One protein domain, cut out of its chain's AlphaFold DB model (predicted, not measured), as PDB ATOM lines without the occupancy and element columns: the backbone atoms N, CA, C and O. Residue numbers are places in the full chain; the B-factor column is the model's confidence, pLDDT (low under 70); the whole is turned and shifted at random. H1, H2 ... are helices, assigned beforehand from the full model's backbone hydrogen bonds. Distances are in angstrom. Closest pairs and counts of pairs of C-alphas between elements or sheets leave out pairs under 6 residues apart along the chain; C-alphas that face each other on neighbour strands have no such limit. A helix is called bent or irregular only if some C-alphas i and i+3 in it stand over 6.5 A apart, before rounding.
ATOM      1  N   ALA A  60     220.074 140.488 199.516       61.28
ATOM      2  CA  ALA A  60     220.285 139.891 200.840       61.28
ATOM      3  C   ALA A  60     220.043 140.897 201.977       61.28
ATOM      4  O   ALA A  60     219.498 140.574 203.040       61.28
ATOM      5  N   LEU A  61     220.419 142.150 201.736       65.62
ATOM      6  CA  LEU A  61     220.246 143.230 202.687       65.62
ATOM      7  C   LEU A  61     218.781 143.669 202.795       65.62
ATOM      8  O   LEU A  61     218.274 143.821 203.908       65.62
ATOM      9  N   ARG A  62     218.080 143.772 201.657       63.22
ATOM     10  CA  ARG A  62     216.622 143.965 201.605       63.22
ATOM     11  C   ARG A  62     215.883 142.854 202.348       63.22
ATOM     12  O   ARG A  62     215.049 143.144 203.202       63.22
ATOM     13  N   ALA A  63     216.266 141.596 202.132       65.19
ATOM     14  CA  ALA A  63     215.691 140.450 202.833       65.19
ATOM     15  C   ALA A  63     215.919 140.511 204.355       65.19
ATOM     16  O   ALA A  63     215.005 140.238 205.133       65.19
ATOM     17  N   THR A  64     217.111 140.918 204.799       67.75
ATOM     18  CA  THR A  64     217.438 141.049 206.230       67.75
ATOM     19  C   THR A  64     216.651 142.182 206.889       67.75
ATOM     20  O   THR A  64     216.065 141.986 207.958       67.75
ATOM     21  N   ALA A  65     216.575 143.347 206.240       65.00
ATOM     22  CA  ALA A  65     215.784 144.482 206.708       65.00
ATOM     23  C   ALA A  65     214.290 144.136 206.762       65.00
ATOM     24  O   ALA A  65     213.636 144.404 207.770       65.00
ATOM     25  N   ALA A  66     213.770 143.466 205.732       65.56
ATOM     26  CA  ALA A  66     212.396 142.990 205.688       65.56
ATOM     27  C   ALA A  66     212.115 141.994 206.825       65.56
ATOM     28  O   ALA A  66     211.148 142.166 207.561       65.56
ATOM     29  N   ASN A  67     212.980 141.001 207.051       68.25
ATOM     30  CA  ASN A  67     212.819 140.030 208.140       68.25
ATOM     31  C   ASN A  67     212.840 140.690 209.524       68.25
ATOM     32  O   ASN A  67     212.013 140.363 210.378       68.25
ATOM     33  N   HIS A  68     213.742 141.650 209.750       67.94
ATOM     34  CA  HIS A  68     213.783 142.399 211.004       67.94
ATOM     35  C   HIS A  68     212.523 143.254 211.188       67.94
ATOM     36  O   HIS A  68     211.915 143.249 212.258       67.94
ATOM     37  N   PHE A  69     212.076 143.916 210.123       68.12
ATOM     38  CA  PHE A  69     210.842 144.688 210.106       68.12
ATOM     39  C   PHE A  69     209.610 143.826 210.415       68.12
ATOM     40  O   PHE A  69     208.792 144.189 211.261       68.12
ATOM     41  N   TYR A  70     209.490 142.655 209.787       67.81
ATOM     42  CA  TYR A  70     208.400 141.717 210.048       67.81
ATOM     43  C   TYR A  70     208.449 141.150 211.460       67.81
ATOM     44  O   TYR A  70     207.393 140.978 212.064       67.81
ATOM     45  N   SER A  71     209.641 140.912 212.010       67.50
ATOM     46  CA  SER A  71     209.807 140.503 213.406       67.50
ATOM     47  C   SER A  71     209.306 141.586 214.367       67.50
ATOM     48  O   SER A  71     208.522 141.291 215.266       67.50
ATOM     49  N   LEU A  72     209.645 142.858 214.118       65.94
ATOM     50  CA  LEU A  72     209.170 143.996 214.914       65.94
ATOM     51  C   LEU A  72     207.652 144.189 214.812       65.94
ATOM     52  O   LEU A  72     206.992 144.464 215.815       65.94
ATOM     53  N   ILE A  73     207.079 144.033 213.613       63.50
ATOM     54  CA  ILE A  73     205.622 144.023 213.448       63.50
ATOM     55  C   ILE A  73     205.018 142.854 214.210       63.50
ATOM     56  O   ILE A  73     204.058 143.062 214.936       63.50
ATOM     57  N   ALA A  74     205.550 141.641 214.067       63.81
ATOM     58  CA  ALA A  74     205.028 140.476 214.764       63.81
ATOM     59  C   ALA A  74     205.063 140.696 216.281       63.81
ATOM     60  O   ALA A  74     204.051 140.492 216.935       63.81
ATOM     61  N   GLU A  75     206.163 141.206 216.832       65.50
ATOM     62  CA  GLU A  75     206.303 141.520 218.255       65.50
ATOM     63  C   GLU A  75     205.277 142.561 218.729       65.50
ATOM     64  O   GLU A  75     204.620 142.376 219.758       65.50
ATOM     65  N   LYS A  76     205.089 143.646 217.970       61.50
ATOM     66  CA  LYS A  76     204.184 144.735 218.359       61.50
ATOM     67  C   LYS A  76     202.707 144.451 218.065       61.50
ATOM     68  O   LYS A  76     201.841 144.938 218.788       61.50
ATOM     69  N   CYS A  77     202.396 143.639 217.057       55.84
ATOM     70  CA  CYS A  77     201.041 143.412 216.547       55.84
ATOM     71  C   CYS A  77     200.365 142.126 217.062       55.84
ATOM     72  O   CYS A  77     199.322 141.749 216.532       55.84
ATOM     73  N   ILE A  78     200.872 141.468 218.116       50.06
ATOM     74  CA  ILE A  78     200.268 140.251 218.724       50.06
ATOM     75  C   ILE A  78     198.832 140.463 219.292       50.06
ATOM     76  O   ILE A  78     198.178 139.517 219.735       50.06
ATOM     77  N   GLY A  79     198.264 141.674 219.230       55.00
ATOM     78  CA  GLY A  79     196.860 141.950 219.567       55.00
ATOM     79  C   GLY A  79     195.883 141.836 218.380       55.00
ATOM     80  O   GLY A  79     196.279 141.941 217.222       55.00
ATOM     81  N   PRO A  80     194.563 141.671 218.611       48.31
ATOM     82  CA  PRO A  80     193.575 141.756 217.537       48.31
ATOM     83  C   PRO A  80     193.615 143.152 216.893       48.31
ATOM     84  O   PRO A  80     193.195 144.135 217.488       48.31
ATOM     85  N   LEU A  81     194.113 143.234 215.658       44.09
ATOM     86  CA  LEU A  81     194.414 144.494 214.964       44.09
ATOM     87  C   LEU A  81     193.203 145.369 214.565       44.09
ATOM     88  O   LEU A  81     193.423 146.336 213.862       44.09
ATOM     89  N   MET A  82     191.958 144.997 214.909       42.88
ATOM     90  CA  MET A  82     190.705 145.764 214.694       42.88
ATOM     91  C   MET A  82     189.558 145.140 215.510       42.88
ATOM     92  O   MET A  82     189.457 143.908 215.541       42.88
ATOM     93  N   PRO A  83     188.663 145.916 216.155       39.06
ATOM     94  CA  PRO A  83     187.535 145.334 216.868       39.06
ATOM     95  C   PRO A  83     186.533 144.779 215.856       39.06
ATOM     96  O   PRO A  83     186.051 145.488 214.974       39.06
ATOM     97  N   THR A  84     186.164 143.509 216.008       39.16
ATOM     98  CA  THR A  84     185.004 142.925 215.334       39.16
ATOM     99  C   THR A  84     183.738 143.466 215.997       39.16
ATOM    100  O   THR A  84     183.092 142.767 216.776       39.16
ATOM    101  N   TRP A 101     193.508 147.195 217.723       45.97
ATOM    102  CA  TRP A 101     194.238 148.286 217.093       45.97
ATOM    103  C   TRP A 101     193.328 148.954 216.051       45.97
ATOM    104  O   TRP A 101     192.531 148.293 215.401       45.97
ATOM    105  N   GLY A 102     193.347 150.270 215.924       59.16
ATOM    106  CA  GLY A 102     192.777 150.967 214.777       59.16
ATOM    107  C   GLY A 102     193.720 150.849 213.574       59.16
ATOM    108  O   GLY A 102     194.915 150.637 213.772       59.16
ATOM    109  N   PRO A 103     193.262 151.089 212.331       53.22
ATOM    110  CA  PRO A 103     194.140 151.106 211.155       53.22
ATOM    111  C   PRO A 103     195.266 152.134 211.321       53.22
ATOM    112  O   PRO A 103     196.399 151.890 210.937       53.22
ATOM    113  N   LEU A 104     194.952 153.245 211.996       53.91
ATOM    114  CA  LEU A 104     195.899 154.270 212.430       53.91
ATOM    115  C   LEU A 104     196.950 153.751 213.410       53.91
ATOM    116  O   LEU A 104     198.103 154.133 213.294       53.91
ATOM    117  N   GLU A 105     196.582 152.888 214.356       65.88
ATOM    118  CA  GLU A 105     197.535 152.317 215.314       65.88
ATOM    119  C   GLU A 105     198.443 151.295 214.602       65.88
ATOM    120  O   GLU A 105     199.633 151.249 214.889       65.88
ATOM    121  N   VAL A 106     197.928 150.541 213.617       63.31
ATOM    122  CA  VAL A 106     198.744 149.652 212.762       63.31
ATOM    123  C   VAL A 106     199.710 150.454 211.900       63.31
ATOM    124  O   VAL A 106     200.901 150.168 211.888       63.31
ATOM    125  N   LEU A 107     199.222 151.491 211.223       64.06
ATOM    126  CA  LEU A 107     200.039 152.414 210.435       64.06
ATOM    127  C   LEU A 107     201.098 153.109 211.281       64.06
ATOM    128  O   LEU A 107     202.250 153.229 210.877       64.06
ATOM    129  N   GLN A 108     200.720 153.540 212.481       67.06
ATOM    130  CA  GLN A 108     201.642 154.127 213.434       67.06
ATOM    131  C   GLN A 108     202.673 153.097 213.900       67.06
ATOM    132  O   GLN A 108     203.843 153.441 213.993       67.06
ATOM    133  N   CYS A 109     202.285 151.835 214.094       68.62
ATOM    134  CA  CYS A 109     203.214 150.747 214.381       68.62
ATOM    135  C   CYS A 109     204.211 150.527 213.251       68.62
ATOM    136  O   CYS A 109     205.406 150.470 213.500       68.62
ATOM    137  N   VAL A 110     203.722 150.409 212.016       68.62
ATOM    138  CA  VAL A 110     204.524 150.223 210.799       68.62
ATOM    139  C   VAL A 110     205.516 151.375 210.674       68.62
ATOM    140  O   VAL A 110     206.716 151.146 210.546       68.62
ATOM    141  N   ARG A 111     205.037 152.613 210.828       70.06
ATOM    142  CA  ARG A 111     205.866 153.821 210.843       70.06
ATOM    143  C   ARG A 111     206.891 153.803 211.974       70.06
ATOM    144  O   ARG A 111     208.041 154.165 211.757       70.06
ATOM    145  N   GLU A 112     206.506 153.406 213.181       70.50
ATOM    146  CA  GLU A 112     207.418 153.301 214.321       70.50
ATOM    147  C   GLU A 112     208.475 152.218 214.113       70.50
ATOM    148  O   GLU A 112     209.637 152.459 214.416       70.50
ATOM    149  N   CYS A 113     208.105 151.050 213.586       67.62
ATOM    150  CA  CYS A 113     209.038 149.982 213.237       67.62
ATOM    151  C   CYS A 113     210.029 150.467 212.178       67.62
ATOM    152  O   CYS A 113     211.227 150.254 212.327       67.62
ATOM    153  N   TRP A 114     209.552 151.205 211.174       69.12
ATOM    154  CA  TRP A 114     210.401 151.802 210.145       69.12
ATOM    155  C   TRP A 114     211.394 152.806 210.746       69.12
ATOM    156  O   TRP A 114     212.599 152.720 210.533       69.12
ATOM    157  N   MET A 115     210.901 153.700 211.607       70.38
ATOM    158  CA  MET A 115     211.727 154.655 212.353       70.38
ATOM    159  C   MET A 115     212.742 153.965 213.281       70.38
ATOM    160  O   MET A 115     213.818 154.507 213.525       70.38
ATOM    161  N   VAL A 116     212.414 152.794 213.837       67.62
ATOM    162  CA  VAL A 116     213.334 151.994 214.661       67.62
ATOM    163  C   VAL A 116     214.437 151.377 213.804       67.62
ATOM    164  O   VAL A 116     215.591 151.422 214.222       67.62
ATOM    165  N   ILE A 117     214.133 150.879 212.603       64.56
ATOM    166  CA  ILE A 117     215.157 150.399 211.659       64.56
ATOM    167  C   ILE A 117     216.134 151.522 211.308       64.56
ATOM    168  O   ILE A 117     217.343 151.329 211.400       64.56
ATOM    169  N   GLU A 118     215.624 152.723 211.022       64.12
ATOM    170  CA  GLU A 118     216.469 153.895 210.752       64.12
ATOM    171  C   GLU A 118     217.349 154.275 211.954       64.12
ATOM    172  O   GLU A 118     218.526 154.595 211.796       64.12
ATOM    173  N   ARG A 119     216.800 154.234 213.177       66.12
ATOM    174  CA  ARG A 119     217.520 154.635 214.400       66.12
ATOM    175  C   ARG A 119     218.526 153.611 214.904       66.12
ATOM    176  O   ARG A 119     219.507 154.000 215.529       66.12
ATOM    177  N   THR A 120     218.258 152.322 214.719       61.28
ATOM    178  CA  THR A 120     219.089 151.246 215.283       61.28
ATOM    179  C   THR A 120     220.416 151.083 214.566       61.28
ATOM    180  O   THR A 120     221.248 150.307 215.025       61.28
ATOM    181  N   GLY A 121     220.661 151.810 213.473       48.31
ATOM    182  CA  GLY A 121     221.921 151.649 212.769       48.31
ATOM    183  C   GLY A 121     222.071 150.243 212.184       48.31
ATOM    184  O   GLY A 121     223.173 149.871 211.799       48.31
ATOM    185  N   LEU A 122     220.960 149.522 211.953       49.03
ATOM    186  CA  LEU A 122     220.826 148.624 210.795       49.03
ATOM    187  C   LEU A 122     220.841 149.468 209.506       49.03
ATOM    188  O   LEU A 122     220.071 149.280 208.570       49.03
ATOM    189  N   THR A 123     221.758 150.434 209.460       44.56
ATOM    190  CA  THR A 123     222.376 150.915 208.262       44.56
ATOM    191  C   THR A 123     222.928 149.665 207.601       44.56
ATOM    192  O   THR A 123     224.030 149.200 207.867       44.56
ATOM    193  N   VAL A 124     222.160 149.159 206.660       43.44
ATOM    194  CA  VAL A 124     222.561 149.380 205.286       43.44
ATOM    195  C   VAL A 124     223.417 150.655 205.203       43.44
ATOM    196  O   VAL A 124     222.903 151.765 205.096       43.44
ATOM    197  N   THR A 125     224.710 150.541 205.491       40.97
ATOM    198  CA  THR A 125     225.600 151.696 205.491       40.97
ATOM    199  C   THR A 125     225.521 152.276 204.096       40.97
ATOM    200  O   THR A 125     225.707 151.551 203.126       40.97
ATOM    201  N   SER A 126     225.228 153.570 203.962       43.28
ATOM    202  CA  SER A 126     225.173 154.216 202.644       43.28
ATOM    203  C   SER A 126     226.511 154.132 201.891       43.28
ATOM    204  O   SER A 126     226.582 154.524 200.736       43.28
ATOM    205  N   SER A 127     227.573 153.634 202.538       45.28
ATOM    206  CA  SER A 127     228.859 153.283 201.937       45.28
ATOM    207  C   SER A 127     228.897 151.910 201.250       45.28
ATOM    208  O   SER A 127     229.885 151.621 200.586       45.28
ATOM    209  N   THR A 128     227.889 151.046 201.425       42.47
ATOM    210  CA  THR A 128     227.818 149.703 200.812       42.47
ATOM    211  C   THR A 128     226.640 149.520 199.857       42.47
ATOM    212  O   THR A 128     226.660 148.581 199.064       42.47
ATOM    213  N   LEU A 129     225.636 150.401 199.888       47.31
ATOM    214  CA  LEU A 129     224.658 150.482 198.805       47.31
ATOM    215  C   LEU A 129     225.237 151.254 197.636       47.31
ATOM    216  O   LEU A 129     225.884 152.288 197.814       47.31
ATOM    217  N   THR A 130     224.894 150.813 196.435       64.69
ATOM    218  CA  THR A 130     224.973 151.689 195.278       64.69
ATOM    219  C   THR A 130     224.089 152.925 195.521       64.69
ATOM    220  O   THR A 130     223.047 152.826 196.181       64.69
ATOM    221  N   PRO A 131     224.469 154.105 195.004       66.44
ATOM    222  CA  PRO A 131     223.638 155.311 195.074       66.44
ATOM    223  C   PRO A 131     222.200 155.068 194.588       66.44
ATOM    224  O   PRO A 131     221.254 155.659 195.103       66.44
ATOM    225  N   GLU A 132     222.050 154.152 193.636       58.97
ATOM    226  CA  GLU A 132     220.789 153.691 193.063       58.97
ATOM    227  C   GLU A 132     219.908 152.960 194.084       58.97
ATOM    228  O   GLU A 132     218.790 153.396 194.341       58.97
ATOM    229  N   ALA A 133     220.437 151.963 194.798       52.03
ATOM    230  CA  ALA A 133     219.673 151.245 195.817       52.03
ATOM    231  C   ALA A 133     219.329 152.128 197.039       52.03
ATOM    232  O   ALA A 133     218.318 151.921 197.711       52.03
ATOM    233  N   ALA A 134     220.139 153.155 197.327       60.50
ATOM    234  CA  ALA A 134     219.807 154.167 198.333       60.50
ATOM    235  C   ALA A 134     218.671 155.098 197.870       60.50
ATOM    236  O   ALA A 134     217.815 155.468 198.677       60.50
ATOM    237  N   LYS A 135     218.642 155.447 196.576       67.06
ATOM    238  CA  LYS A 135     217.553 156.206 195.948       67.06
ATOM    239  C   LYS A 135     216.259 155.389 195.938       67.06
ATOM    240  O   LYS A 135     215.227 155.914 196.338       67.06
ATOM    241  N   GLU A 136     216.317 154.106 195.595       57.09
ATOM    242  CA  GLU A 136     215.171 153.186 195.649       57.09
ATOM    243  C   GLU A 136     214.623 153.016 197.066       57.09
ATOM    244  O   GLU A 136     213.415 153.107 197.270       57.09
ATOM    245  N   LEU A 137     215.487 152.838 198.072       59.53
ATOM    246  CA  LEU A 137     215.060 152.731 199.469       59.53
ATOM    247  C   LEU A 137     214.411 154.036 199.969       59.53
ATOM    248  O   LEU A 137     213.455 153.996 200.744       59.53
ATOM    249  N   ALA A 138     214.914 155.195 199.529       67.81
ATOM    250  CA  ALA A 138     214.324 156.497 199.833       67.81
ATOM    251  C   ALA A 138     212.955 156.678 199.155       67.81
ATOM    252  O   ALA A 138     212.015 157.122 199.815       67.81
ATOM    253  N   SER A 139     212.811 156.255 197.898       65.62
ATOM    254  CA  SER A 139     211.526 156.228 197.190       65.62
ATOM    255  C   SER A 139     210.538 155.273 197.865       65.62
ATOM    256  O   SER A 139     209.407 155.654 198.154       65.62
ATOM    257  N   ALA A 140     210.971 154.058 198.218       59.06
ATOM    258  CA  ALA A 140     210.154 153.080 198.934       59.06
ATOM    259  C   ALA A 140     209.715 153.603 200.312       59.06
ATOM    260  O   ALA A 140     208.571 153.404 200.711       59.06
ATOM    261  N   ARG A 141     210.589 154.324 201.028       66.00
ATOM    262  CA  ARG A 141     210.260 155.025 202.281       66.00
ATOM    263  C   ARG A 141     209.176 156.074 202.069       66.00
ATOM    264  O   ARG A 141     208.254 156.161 202.886       66.00
ATOM    265  N   GLU A 142     209.318 156.901 201.036       70.12
ATOM    266  CA  GLU A 142     208.326 157.917 200.699       70.12
ATOM    267  C   GLU A 142     206.984 157.227 200.441       70.12
ATOM    268  O   GLU A 142     206.045 157.455 201.194       70.12
ATOM    269  N   LEU A 143     206.942 156.231 199.558       63.44
ATOM    270  CA  LEU A 143     205.749 155.431 199.256       63.44
ATOM    271  C   LEU A 143     205.120 154.758 200.495       63.44
ATOM    272  O   LEU A 143     203.906 154.830 200.685       63.44
ATOM    273  N   CYS A 144     205.931 154.175 201.388       60.75
ATOM    274  CA  CYS A 144     205.472 153.524 202.625       60.75
ATOM    275  C   CYS A 144     204.830 154.492 203.629       60.75
ATOM    276  O   CYS A 144     204.059 154.066 204.492       60.75
ATOM    277  N   THR A 145     205.194 155.776 203.595       66.50
ATOM    278  CA  THR A 145     204.816 156.736 204.641       66.50
ATOM    279  C   THR A 145     203.893 157.828 204.136       66.50
ATOM    280  O   THR A 145     202.920 158.138 204.819       66.50
ATOM    281  N   THR A 146     204.141 158.395 202.960       69.06
ATOM    282  CA  THR A 146     203.352 159.494 202.405       69.06
ATOM    283  C   THR A 146     202.049 158.991 201.809       69.06
ATOM    284  O   THR A 146     201.023 159.585 202.110       69.06
ATOM    285  N   GLY A 147     202.032 157.863 201.092       70.00
ATOM    286  CA  GLY A 147     200.821 157.325 200.458       70.00
ATOM    287  C   GLY A 147     199.688 157.031 201.456       70.00
ATOM    288  O   GLY A 147     198.636 157.676 201.409       70.00
ATOM    289  N   PRO A 148     199.879 156.117 202.430       70.00
ATOM    290  CA  PRO A 148     198.838 155.795 203.406       70.00
ATOM    291  C   PRO A 148     198.434 156.982 204.293       70.00
ATOM    292  O   PRO A 148     197.264 157.102 204.667       70.00
ATOM    293  N   LEU A 149     199.383 157.864 204.638       66.12
ATOM    294  CA  LEU A 149     199.088 159.071 205.415       66.12
ATOM    295  C   LEU A 149     198.334 160.110 204.589       66.12
ATOM    296  O   LEU A 149     197.427 160.723 205.142       66.12
ATOM    297  N   ALA A 150     198.642 160.264 203.299       69.31
ATOM    298  CA  ALA A 150     197.928 161.147 202.385       69.31
ATOM    299  C   ALA A 150     196.469 160.705 202.251       69.31
ATOM    300  O   ALA A 150     195.560 161.504 202.449       69.31
ATOM    301  N   VAL A 151     196.220 159.409 202.038       72.75
ATOM    302  CA  VAL A 151     194.856 158.849 201.984       72.75
ATOM    303  C   VAL A 151     194.072 159.133 203.272       72.75
ATOM    304  O   VAL A 151     192.883 159.447 203.229       72.75
ATOM    305  N   LEU A 152     194.724 159.058 204.437       68.56
ATOM    306  CA  LEU A 152     194.082 159.367 205.717       68.56
ATOM    307  C   LEU A 152     193.928 160.868 205.987       68.56
ATOM    308  O   LEU A 152     192.931 161.260 206.596       68.56
ATOM    309  N   SER A 153     194.875 161.708 205.570       67.06
ATOM    310  CA  SER A 153     194.783 163.165 205.723       67.06
ATOM    311  C   SER A 153     193.734 163.761 204.793       67.06
ATOM    312  O   SER A 153     193.071 164.728 205.151       67.06
ATOM    313  N   LEU A 154     193.517 163.125 203.642       62.38
ATOM    314  CA  LEU A 154     192.491 163.457 202.660       62.38
ATOM    315  C   LEU A 154     191.073 163.016 203.066       62.38
ATOM    316  O   LEU A 154     190.149 163.132 202.258       62.38
ATOM    317  N   ALA A 155     190.867 162.545 204.304       60.66
ATOM    318  CA  ALA A 155     189.593 162.006 204.773       60.66
ATOM    319  C   ALA A 155     188.651 162.960 205.563       60.66
ATOM    320  O   ALA A 155     187.891 162.447 206.399       60.66
ATOM    321  N   PRO A 156     188.588 164.300 205.366       64.31
ATOM    322  CA  PRO A 156     187.368 165.016 205.719       64.31
ATOM    323  C   PRO A 156     186.281 164.613 204.713       64.31
ATOM    324  O   PRO A 156     186.341 164.948 203.537       64.31
ATOM    325  N   GLY A 157     185.305 163.829 205.163       76.44
ATOM    326  CA  GLY A 157     184.299 163.259 204.271       76.44
ATOM    327  C   GLY A 157     183.208 162.489 204.999       76.44
ATOM    328  O   GLY A 157     183.200 162.384 206.232       76.44
ATOM    329  N   THR A 158     182.277 161.935 204.229       86.81
ATOM    330  CA  THR A 158     181.168 161.122 204.733       86.81
ATOM    331  C   THR A 158     181.674 159.827 205.391       86.81
ATOM    332  O   THR A 158     182.779 159.343 205.136       86.81
ATOM    333  N   ALA A 159     180.857 159.214 206.255       88.38
ATOM    334  CA  ALA A 159     181.201 157.945 206.906       88.38
ATOM    335  C   ALA A 159     181.649 156.802 205.951       88.38
ATOM    336  O   ALA A 159     182.525 156.031 206.360       88.38
ATOM    337  N   PRO A 160     181.082 156.614 204.736       88.69
ATOM    338  CA  PRO A 160     181.600 155.636 203.773       88.69
ATOM    339  C   PRO A 160     182.960 156.032 203.180       88.69
ATOM    340  O   PRO A 160     183.833 155.174 203.097       88.69
ATOM    341  N   GLN A 161     183.200 157.312 202.873       89.12
ATOM    342  CA  GLN A 161     184.505 157.781 202.376       89.12
ATOM    343  C   GLN A 161     185.620 157.541 203.397       89.12
ATOM    344  O   GLN A 161     186.680 157.025 203.055       89.12
ATOM    345  N   GLN A 162     185.363 157.819 204.678       87.12
ATOM    346  CA  GLN A 162     186.332 157.545 205.745       87.12
ATOM    347  C   GLN A 162     186.641 156.049 205.886       87.12
ATOM    348  O   GLN A 162     187.766 155.667 206.206       87.12
ATOM    349  N   ARG A 163     185.644 155.180 205.679       88.50
ATOM    350  CA  ARG A 163     185.839 153.726 205.707       88.50
ATOM    351  C   ARG A 163     186.632 153.239 204.496       88.50
ATOM    352  O   ARG A 163     187.519 152.411 204.690       88.50
ATOM    353  N   LEU A 164     186.363 153.780 203.306       91.12
ATOM    354  CA  LEU A 164     187.136 153.509 202.095       91.12
ATOM    355  C   LEU A 164     188.595 153.946 202.269       91.12
ATOM    356  O   LEU A 164     189.487 153.124 202.104       91.12
ATOM    357  N   ALA A 165     188.840 155.183 202.711       88.56
ATOM    358  CA  ALA A 165     190.186 155.698 202.970       88.56
ATOM    359  C   ALA A 165     190.960 154.811 203.959       88.56
ATOM    360  O   ALA A 165     192.111 154.454 203.730       88.56
ATOM    361  N   ARG A 166     190.306 154.360 205.039       85.81
ATOM    362  CA  ARG A 166     190.917 153.412 205.986       85.81
ATOM    363  C   ARG A 166     191.248 152.075 205.335       85.81
ATOM    364  O   ARG A 166     192.330 151.554 205.581       85.81
ATOM    365  N   ALA A 167     190.347 151.514 204.535       90.38
ATOM    366  CA  ALA A 167     190.595 150.253 203.847       90.38
ATOM    367  C   ALA A 167     191.778 150.367 202.875       90.38
ATOM    368  O   ALA A 167     192.704 149.563 202.951       90.38
ATOM    369  N   MET A 168     191.793 151.415 202.051       92.44
ATOM    370  CA  MET A 168     192.862 151.667 201.087       92.44
ATOM    371  C   MET A 168     194.195 151.949 201.771       92.44
ATOM    372  O   MET A 168     195.208 151.408 201.350       92.44
ATOM    373  N   SER A 169     194.208 152.677 202.894       85.56
ATOM    374  CA  SER A 169     195.438 152.882 203.671       85.56
ATOM    375  C   SER A 169     196.043 151.560 204.163       85.56
ATOM    376  O   SER A 169     197.260 151.400 204.141       85.56
ATOM    377  N   VAL A 170     195.210 150.584 204.551       85.25
ATOM    378  CA  VAL A 170     195.677 149.250 204.961       85.25
ATOM    379  C   VAL A 170     196.236 148.481 203.766       85.25
ATOM    380  O   VAL A 170     197.293 147.875 203.901       85.25
ATOM    381  N   LEU A 171     195.559 148.511 202.614       90.81
ATOM    382  CA  LEU A 171     196.033 147.831 201.403       90.81
ATOM    383  C   LEU A 171     197.350 148.424 200.907       90.81
ATOM    384  O   LEU A 171     198.299 147.672 200.714       90.81
ATOM    385  N   LEU A 172     197.438 149.754 200.813       88.88
ATOM    386  CA  LEU A 172     198.667 150.455 200.450       88.88
ATOM    387  C   LEU A 172     199.795 150.078 201.398       88.88
ATOM    388  O   LEU A 172     200.846 149.680 200.933       88.88
ATOM    389  N   THR A 173     199.549 150.071 202.712       83.06
ATOM    390  CA  THR A 173     200.561 149.634 203.685       83.06
ATOM    391  C   THR A 173     201.058 148.228 203.395       83.06
ATOM    392  O   THR A 173     202.259 147.997 203.386       83.06
ATOM    393  N   VAL A 174     200.154 147.272 203.167       86.62
ATOM    394  CA  VAL A 174     200.559 145.892 202.877       86.62
ATOM    395  C   VAL A 174     201.359 145.831 201.572       86.62
ATOM    396  O   VAL A 174     202.395 145.174 201.560       86.62
ATOM    397  N   ALA A 175     200.948 146.549 200.524       88.44
ATOM    398  CA  ALA A 175     201.672 146.621 199.255       88.44
ATOM    399  C   ALA A 175     203.060 147.270 199.411       88.44
ATOM    400  O   ALA A 175     204.049 146.731 198.922       88.44
ATOM    401  N   SER A 176     203.188 148.343 200.195       82.06
ATOM    402  CA  SER A 176     204.490 148.960 200.475       82.06
ATOM    403  C   SER A 176     205.420 148.020 201.246       82.06
ATOM    404  O   SER A 176     206.632 148.039 201.063       82.06
ATOM    405  N   LEU A 177     204.867 147.141 202.086       80.00
ATOM    406  CA  LEU A 177     205.650 146.092 202.739       80.00
ATOM    407  C   LEU A 177     206.043 144.956 201.799       80.00
ATOM    408  O   LEU A 177     207.019 144.267 202.088       80.00
ATOM    409  N   MET A 178     205.300 144.737 200.714       84.56
ATOM    410  CA  MET A 178     205.666 143.787 199.663       84.56
ATOM    411  C   MET A 178     206.817 144.319 198.810       84.56
ATOM    412  O   MET A 178     207.731 143.556 198.516       84.56
ATOM    413  N   LEU A 179     206.842 145.628 198.543       82.12
ATOM    414  CA  LEU A 179     207.934 146.306 197.832       82.12
ATOM    415  C   LEU A 179     209.319 146.092 198.440       82.12
ATOM    416  O   LEU A 179     210.325 146.094 197.740       82.12
ATOM    417  N   LEU A 180     209.386 145.881 199.756       77.62
ATOM    418  CA  LEU A 180     210.649 145.590 200.437       77.62
ATOM    419  C   LEU A 180     211.277 144.267 199.985       77.62
ATOM    420  O   LEU A 180     212.470 144.053 200.196       77.62
ATOM    421  N   LYS A 181     210.468 143.368 199.422       77.12
ATOM    422  CA  LYS A 181     210.883 142.062 198.912       77.12
ATOM    423  C   LYS A 181     210.915 142.013 197.392       77.12
ATOM    424  O   LYS A 181     211.776 141.329 196.855       77.12
ATOM    425  N   ASP A 182     209.968 142.680 196.745       79.19
ATOM    426  CA  ASP A 182     209.692 142.529 195.322       79.19
ATOM    427  C   ASP A 182     209.334 143.885 194.708       79.19
ATOM    428  O   ASP A 182     208.326 144.490 195.075       79.19
ATOM    429  N   GLU A 183     210.164 144.362 193.783       77.56
ATOM    430  CA  GLU A 183     209.984 145.651 193.102       77.56
ATOM    431  C   GLU A 183     208.689 145.705 192.278       77.56
ATOM    432  O   GLU A 183     208.099 146.779 192.147       77.56
ATOM    433  N   SER A 184     208.174 144.553 191.826       79.00
ATOM    434  CA  SER A 184     206.907 144.469 191.082       79.00
ATOM    435  C   SER A 184     205.693 144.937 191.895       79.00
ATOM    436  O   SER A 184     204.657 145.300 191.342       79.00
ATOM    437  N   ALA A 185     205.810 145.030 193.226       85.19
ATOM    438  CA  ALA A 185     204.755 145.592 194.063       85.19
ATOM    439  C   ALA A 185     204.557 147.113 193.870       85.19
ATOM    440  O   ALA A 185     203.610 147.672 194.431       85.19
ATOM    441  N   SER A 186     205.408 147.787 193.083       85.44
ATOM    442  CA  SER A 186     205.240 149.196 192.701       85.44
ATOM    443  C   SER A 186     203.960 149.398 191.893       85.44
ATOM    444  O   SER A 186     203.165 150.294 192.199       85.44
ATOM    445  N   ASP A 187     203.708 148.502 190.938       89.31
ATOM    446  CA  ASP A 187     202.535 148.552 190.065       89.31
ATOM    447  C   ASP A 187     201.251 148.397 190.884       89.31
ATOM    448  O   ASP A 187     200.333 149.212 190.776       89.31
ATOM    449  N   LEU A 188     201.254 147.466 191.851       90.75
ATOM    450  CA  LEU A 188     200.139 147.273 192.785       90.75
ATOM    451  C   LEU A 188     199.798 148.551 193.562       90.75
ATOM    452  O   LEU A 188     198.628 148.831 193.809       90.75
ATOM    453  N   MET A 189     200.789 149.339 193.982       88.12
ATOM    454  CA  MET A 189     200.516 150.588 194.700       88.12
ATOM    455  C   MET A 189     199.978 151.689 193.789       88.12
ATOM    456  O   MET A 189     199.102 152.450 194.218       88.12
ATOM    457  N   SER A 190     200.489 151.783 192.561       89.06
ATOM    458  CA  SER A 190     199.969 152.697 191.541       89.06
ATOM    459  C   SER A 190     198.490 152.402 191.288       89.06
ATOM    460  O   SER A 190     197.643 153.290 191.413       89.06
ATOM    461  N   ASP A 191     198.156 151.128 191.089       92.88
ATOM    462  CA  ASP A 191     196.788 150.680 190.840       92.88
ATOM    463  C   ASP A 191     195.881 150.862 192.060       92.88
ATOM    464  O   ASP A 191     194.753 151.333 191.915       92.88
ATOM    465  N   LEU A 192     196.366 150.602 193.282       92.81
ATOM    466  CA  LEU A 192     195.621 150.915 194.510       92.81
ATOM    467  C   LEU A 192     195.309 152.409 194.628       92.81
ATOM    468  O   LEU A 192     194.219 152.773 195.075       92.81
ATOM    469  N   THR A 193     196.249 153.276 194.259       89.81
ATOM    470  CA  THR A 193     196.067 154.730 194.350       89.81
ATOM    471  C   THR A 193     195.029 155.203 193.335       89.81
ATOM    472  O   THR A 193     194.068 155.868 193.725       89.81
ATOM    473  N   LYS A 194     195.131 154.749 192.078       91.31
ATOM    474  CA  LYS A 194     194.133 155.016 191.028       91.31
ATOM    475  C   LYS A 194     192.745 154.504 191.422       91.31
ATOM    476  O   LYS A 194     191.773 155.256 191.375       91.31
ATOM    477  N   CYS A 195     192.654 153.263 191.915       93.94
ATOM    478  CA  CYS A 195     191.398 152.685 192.399       93.94
ATOM    479  C   CYS A 195     190.796 153.518 193.536       93.94
ATOM    480  O   CYS A 195     189.583 153.715 193.590       93.94
ATOM    481  N   TYR A 196     191.618 154.006 194.470       93.12
ATOM    482  CA  TYR A 196     191.130 154.840 195.566       93.12
ATOM    483  C   TYR A 196     190.525 156.148 195.053       93.12
ATOM    484  O   TYR A 196     189.428 156.508 195.486       93.12
ATOM    485  N   GLU A 197     191.206 156.841 194.144       91.44
ATOM    486  CA  GLU A 197     190.744 158.108 193.570       91.44
ATOM    487  C   GLU A 197     189.428 157.936 192.803       91.44
ATOM    488  O   GLU A 197     188.471 158.684 193.034       91.44
ATOM    489  N   ALA A 198     189.332 156.897 191.974       92.50
ATOM    490  CA  ALA A 198     188.136 156.608 191.193       92.50
ATOM    491  C   ALA A 198     186.944 156.198 192.081       92.50
ATOM    492  O   ALA A 198     185.859 156.789 192.011       92.50
ATOM    493  N   LEU A 199     187.150 155.266 193.022       92.19
ATOM    494  CA  LEU A 199     186.106 154.833 193.962       92.19
ATOM    495  C   LEU A 199     185.656 155.958 194.899       92.19
ATOM    496  O   LEU A 199     184.477 156.041 195.254       92.19
ATOM    497  N   ARG A 200     186.573 156.834 195.310       92.00
ATOM    498  CA  ARG A 200     186.240 158.018 196.101       92.00
ATOM    499  C   ARG A 200     185.370 158.980 195.300       92.00
ATOM    500  O   ARG A 200     184.341 159.409 195.822       92.00
ATOM    501  N   SER A 201     185.750 159.274 194.060       91.19
ATOM    502  CA  SER A 201     185.007 160.175 193.172       91.19
ATOM    503  C   SER A 201     183.574 159.678 192.953       91.19
ATOM    504  O   SER A 201     182.620 160.446 193.068       91.19
ATOM    505  N   ARG A 202     183.388 158.360 192.788       90.31
ATOM    506  CA  ARG A 202     182.057 157.723 192.715       90.31
ATOM    507  C   ARG A 202     181.211 157.926 193.977       90.31
ATOM    508  O   ARG A 202     179.993 158.077 193.893       90.31
ATOM    509  N   LEU A 203     181.828 157.929 195.160       87.88
ATOM    510  CA  LEU A 203     181.110 158.196 196.411       87.88
ATOM    511  C   LEU A 203     180.705 159.667 196.547       87.88
ATOM    512  O   LEU A 203     179.683 159.947 197.174       87.88
ATOM    513  N   GLU A 204     181.473 160.597 195.980       87.75
ATOM    514  CA  GLU A 204     181.169 162.034 195.995       87.75
ATOM    515  C   GLU A 204     179.983 162.373 195.080       87.75
ATOM    516  O   GLU A 204     179.072 163.086 195.499       87.75
ATOM    517  N   THR A 205     179.922 161.784 193.885       85.00
ATOM    518  CA  THR A 205     178.842 162.039 192.914       85.00
ATOM    519  C   THR A 205     177.504 161.408 193.306       85.00
ATOM    520  O   THR A 205     176.445 161.923 192.948       85.00
ATOM    521  N   MET A 225     186.407 148.616 190.806       94.69
ATOM    522  CA  MET A 225     186.146 147.644 191.864       94.69
ATOM    523  C   MET A 225     186.647 146.254 191.452       94.69
ATOM    524  O   MET A 225     187.122 145.500 192.308       94.69
ATOM    525  N   ALA A 226     186.595 145.934 190.156       95.38
ATOM    526  CA  ALA A 226     187.194 144.731 189.590       95.38
ATOM    527  C   ALA A 226     188.727 144.799 189.595       95.38
ATOM    528  O   ALA A 226     189.356 143.838 190.031       95.38
ATOM    529  N   VAL A 227     189.319 145.945 189.236       95.81
ATOM    530  CA  VAL A 227     190.775 146.169 189.351       95.81
ATOM    531  C   VAL A 227     191.223 146.014 190.800       95.81
ATOM    532  O   VAL A 227     192.164 145.283 191.091       95.81
ATOM    533  N   LEU A 228     190.496 146.606 191.752       96.56
ATOM    534  CA  LEU A 228     190.804 146.448 193.172       96.56
ATOM    535  C   LEU A 228     190.708 144.986 193.638       96.56
ATOM    536  O   LEU A 228     191.482 144.565 194.504       96.56
ATOM    537  N   ALA A 229     189.756 144.210 193.109       97.06
ATOM    538  CA  ALA A 229     189.671 142.780 193.392       97.06
ATOM    539  C   ALA A 229     190.886 142.029 192.853       97.06
ATOM    540  O   ALA A 229     191.431 141.200 193.581       97.06
ATOM    541  N   ASP A 230     191.311 142.341 191.630       96.31
ATOM    542  CA  ASP A 230     192.474 141.729 190.997       96.31
ATOM    543  C   ASP A 230     193.757 142.034 191.774       96.31
ATOM    544  O   ASP A 230     194.463 141.122 192.199       96.31
ATOM    545  N   VAL A 231     193.967 143.299 192.147       95.69
ATOM    546  CA  VAL A 231     195.072 143.717 193.019       95.69
ATOM    547  C   VAL A 231     195.032 142.976 194.360       95.69
ATOM    548  O   VAL A 231     196.055 142.485 194.838       95.69
ATOM    549  N   CYS A 232     193.855 142.822 194.978       96.25
ATOM    550  CA  CYS A 232     193.729 142.036 196.209       96.25
ATOM    551  C   CYS A 232     194.072 140.553 195.994       96.25
ATOM    552  O   CYS A 232     194.629 139.928 196.899       96.25
ATOM    553  N   VAL A 233     193.739 139.974 194.837       95.38
ATOM    554  CA  VAL A 233     194.112 138.602 194.472       95.38
ATOM    555  C   VAL A 233     195.622 138.505 194.261       95.38
ATOM    556  O   VAL A 233     196.233 137.637 194.879       95.38
ATOM    557  N   ALA A 234     196.240 139.423 193.518       94.00
ATOM    558  CA  ALA A 234     197.688 139.491 193.314       94.00
ATOM    559  C   ALA A 234     198.449 139.600 194.648       94.00
ATOM    560  O   ALA A 234     199.360 138.817 194.924       94.00
ATOM    561  N   MET A 235     197.996 140.467 195.558       93.44
ATOM    562  CA  MET A 235     198.554 140.580 196.912       93.44
ATOM    563  C   MET A 235     198.378 139.301 197.749       93.44
ATOM    564  O   MET A 235     199.193 139.007 198.626       93.44
ATOM    565  N   LEU A 236     197.304 138.536 197.528       92.56
ATOM    566  CA  LEU A 236     197.091 137.237 198.174       92.56
ATOM    567  C   LEU A 236     197.900 136.108 197.528       92.56
ATOM    568  O   LEU A 236     198.121 135.097 198.209       92.56
ATOM    569  N   SER A 237     198.300 136.265 196.266       90.44
ATOM    570  CA  SER A 237     199.184 135.366 195.520       90.44
ATOM    571  C   SER A 237     200.637 135.533 195.913       90.44
ATOM    572  O   SER A 237     201.324 134.528 196.091       90.44
ATOM    573  N   ALA A 238     201.074 136.770 196.146       88.25
ATOM    574  CA  ALA A 238     202.427 137.048 196.586       88.25
ATOM    575  C   ALA A 238     202.755 136.328 197.903       88.25
ATOM    576  O   ALA A 238     201.967 136.330 198.866       88.25
ATOM    577  N   ASP A 239     203.947 135.727 197.967       76.25
ATOM    578  CA  ASP A 239     204.451 135.104 199.186       76.25
ATOM    579  C   ASP A 239     204.928 136.172 200.176       76.25
ATOM    580  O   ASP A 239     206.107 136.492 200.360       76.25
ATOM    581  N   THR A 240     203.942 136.808 200.796       71.31
ATOM    582  CA  THR A 240     204.182 137.802 201.826       71.31
ATOM    583  C   THR A 240     204.666 137.087 203.083       71.31
ATOM    584  O   THR A 240     203.908 136.387 203.753       71.31
ATOM    585  N   ALA A 241     205.932 137.299 203.462       65.00
ATOM    586  CA  ALA A 241     206.427 136.804 204.755       65.00
ATOM    587  C   ALA A 241     205.793 137.537 205.946       65.00
ATOM    588  O   ALA A 241     206.033 137.154 207.086       65.00
ATOM    589  N   LEU A 242     204.983 138.574 205.691       72.00
ATOM    590  CA  LEU A 242     204.251 139.322 206.700       72.00
ATOM    591  C   LEU A 242     203.163 138.435 207.338       72.00
ATOM    592  O   LEU A 242     202.117 138.183 206.720       72.00
ATOM    593  N   PRO A 243     203.335 138.009 208.603       71.75
ATOM    594  CA  PRO A 243     202.316 137.238 209.293       71.75
ATOM    595  C   PRO A 243     201.049 138.090 209.434       71.75
ATOM    596  O   PRO A 243     201.082 139.203 209.952       71.75
ATOM    597  N   GLY A 244     199.915 137.580 208.951       77.69
ATOM    598  CA  GLY A 244     198.631 138.282 209.040       77.69
ATOM    599  C   GLY A 244     198.324 139.267 207.905       77.69
ATOM    600  O   GLY A 244     197.225 139.824 207.906       77.69
ATOM    601  N   ALA A 245     199.193 139.426 206.894       83.81
ATOM    602  CA  ALA A 245     198.903 140.237 205.698       83.81
ATOM    603  C   ALA A 245     197.555 139.874 205.065       83.81
ATOM    604  O   ALA A 245     196.709 140.722 204.799       83.81
ATOM    605  N   ARG A 246     197.310 138.569 204.929       88.62
ATOM    606  CA  ARG A 246     196.071 138.013 204.372       88.62
ATOM    607  C   ARG A 246     194.839 138.425 205.174       88.62
ATOM    608  O   ARG A 246     193.791 138.694 204.594       88.62
ATOM    609  N   ASP A 247     194.948 138.477 206.499       85.88
ATOM    610  CA  ASP A 247     193.844 138.895 207.363       85.88
ATOM    611  C   ASP A 247     193.606 140.405 207.278       85.88
ATOM    612  O   ASP A 247     192.455 140.841 207.336       85.88
ATOM    613  N   LEU A 248     194.667 141.200 207.108       86.50
ATOM    614  CA  LEU A 248     194.566 142.636 206.853       86.50
ATOM    615  C   LEU A 248     193.887 142.914 205.508       86.50
ATOM    616  O   LEU A 248     192.911 143.662 205.491       86.50
ATOM    617  N   ILE A 249     194.309 142.239 204.431       93.38
ATOM    618  CA  ILE A 249     193.688 142.336 203.099       93.38
ATOM    619  C   ILE A 249     192.203 141.968 203.182       93.38
ATOM    620  O   ILE A 249     191.349 142.756 202.787       93.38
ATOM    621  N   LYS A 250     191.851 140.829 203.798       93.69
ATOM    622  CA  LYS A 250     190.442 140.412 203.970       93.69
ATOM    623  C   LYS A 250     189.602 141.427 204.743       93.69
ATOM    624  O   LYS A 250     188.427 141.624 204.434       93.69
ATOM    625  N   ARG A 251     190.164 142.049 205.783       88.81
ATOM    626  CA  ARG A 251     189.464 143.073 206.576       88.81
ATOM    627  C   ARG A 251     189.294 144.366 205.790       88.81
ATOM    628  O   ARG A 251     188.203 144.928 205.833       88.81
ATOM    629  N   ALA A 252     190.332 144.811 205.088       92.75
ATOM    630  CA  ALA A 252     190.272 145.975 204.217       92.75
ATOM    631  C   ALA A 252     189.225 145.761 203.118       92.75
ATOM    632  O   ALA A 252     188.293 146.550 203.015       92.75
ATOM    633  N   TRP A 253     189.274 144.622 202.428       96.31
ATOM    634  CA  TRP A 253     188.266 144.208 201.454       96.31
ATOM    635  C   TRP A 253     186.849 144.237 202.038       96.31
ATOM    636  O   TRP A 253     185.951 144.868 201.486       96.31
ATOM    637  N   SER A 254     186.647 143.650 203.225       94.81
ATOM    638  CA  SER A 254     185.343 143.696 203.894       94.81
ATOM    639  C   SER A 254     184.874 145.127 204.171       94.81
ATOM    640  O   SER A 254     183.671 145.365 204.086       94.81
ATOM    641  N   LEU A 255     185.768 146.062 204.517       92.31
ATOM    642  CA  LEU A 255     185.426 147.475 204.710       92.31
ATOM    643  C   LEU A 255     185.016 148.138 203.392       92.31
ATOM    644  O   LEU A 255     183.997 148.836 203.389       92.31
ATOM    645  N   VAL A 256     185.734 147.877 202.293       95.00
ATOM    646  CA  VAL A 256     185.372 148.370 200.952       95.00
ATOM    647  C   VAL A 256     183.975 147.885 200.571       95.00
ATOM    648  O   VAL A 256     183.110 148.708 200.277       95.00
TER     649      VAL A 256
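This is residues 60 to 84, 101 to 205 and 225 to 256 of the 825 residues of the protein "Hypothetical protein" of Dictyocha speculum (UniProt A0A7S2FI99). You are looking at an elongated helical bundle: H4, H5, H6 and H7 make a four-helix ring, and H3 runs along H4 but reaches well past it toward the other end. H2 packs on H4 with residues 103 to 107 alone, and H1 slants across H2. The printed part has 162 residues with seven named helices, H1 to H7 in chain order, and no named strand: all helix. It is compact, with a radius of gyration of the C-alphas of 15.7 A, and spans 52 by 33 by 30 A.

Find C-alpha 60 at (220.285, 139.891, 200.840); from there H1 runs to residue 76. H2 is residues 103 to 119. H3, residues 131 to 153, is 31.7 A long and neither bent nor irregular, but only just: C-alphas 144 and 147 are 6.4 A apart. H4, residues 159 to 179, measures 30.5 A, and H5, residues 185 to 205, 30.7 A. H6 is residues 225 to 237; H7, residues 245 to 256, ends at C-alpha 256 (185.372, 148.370, 200.952).

H2 to H7 form an up and down bundle, each helix running against the one before. Start at the hub, H4: it touches H3 (closest C-alphas Pro 148 and Ser 169, 4.5 A), H5 (Leu 179 and Ala 185, 5.0 A), H7 (Ala 167 and Ala 252, 4.3 A) and, by residues 166 to 173 alone, H2 (Pro 103 and Arg 166, 6.5 A). H6 touches H5 at Leu 188 and Val 231, whose C-alphas are 6.2 A apart. H1 touches H2 at a steep tilt of 48 degrees, with the C-alphas of Leu 72 and Cys 113 6.2 A apart. H1 and H7 are apart. Every O i to N i+4 pair is within hydrogen-bond range in H1, H2, H4, H5, H6 and H7; in H3, 16 of 19 are.

The C-alphas farthest apart, Ser 127 and Thr 205, are 51.6 A apart. Residues 85 to 100 and 206 to 224 are not printed, with gaps of 10.8 A and 16.2 A between C-alphas. The link from H2 to H3 is long. The mean pLDDT of the printed part is 74.3; 75 residues are under 70, among them 60 to 84 and 116 to 141.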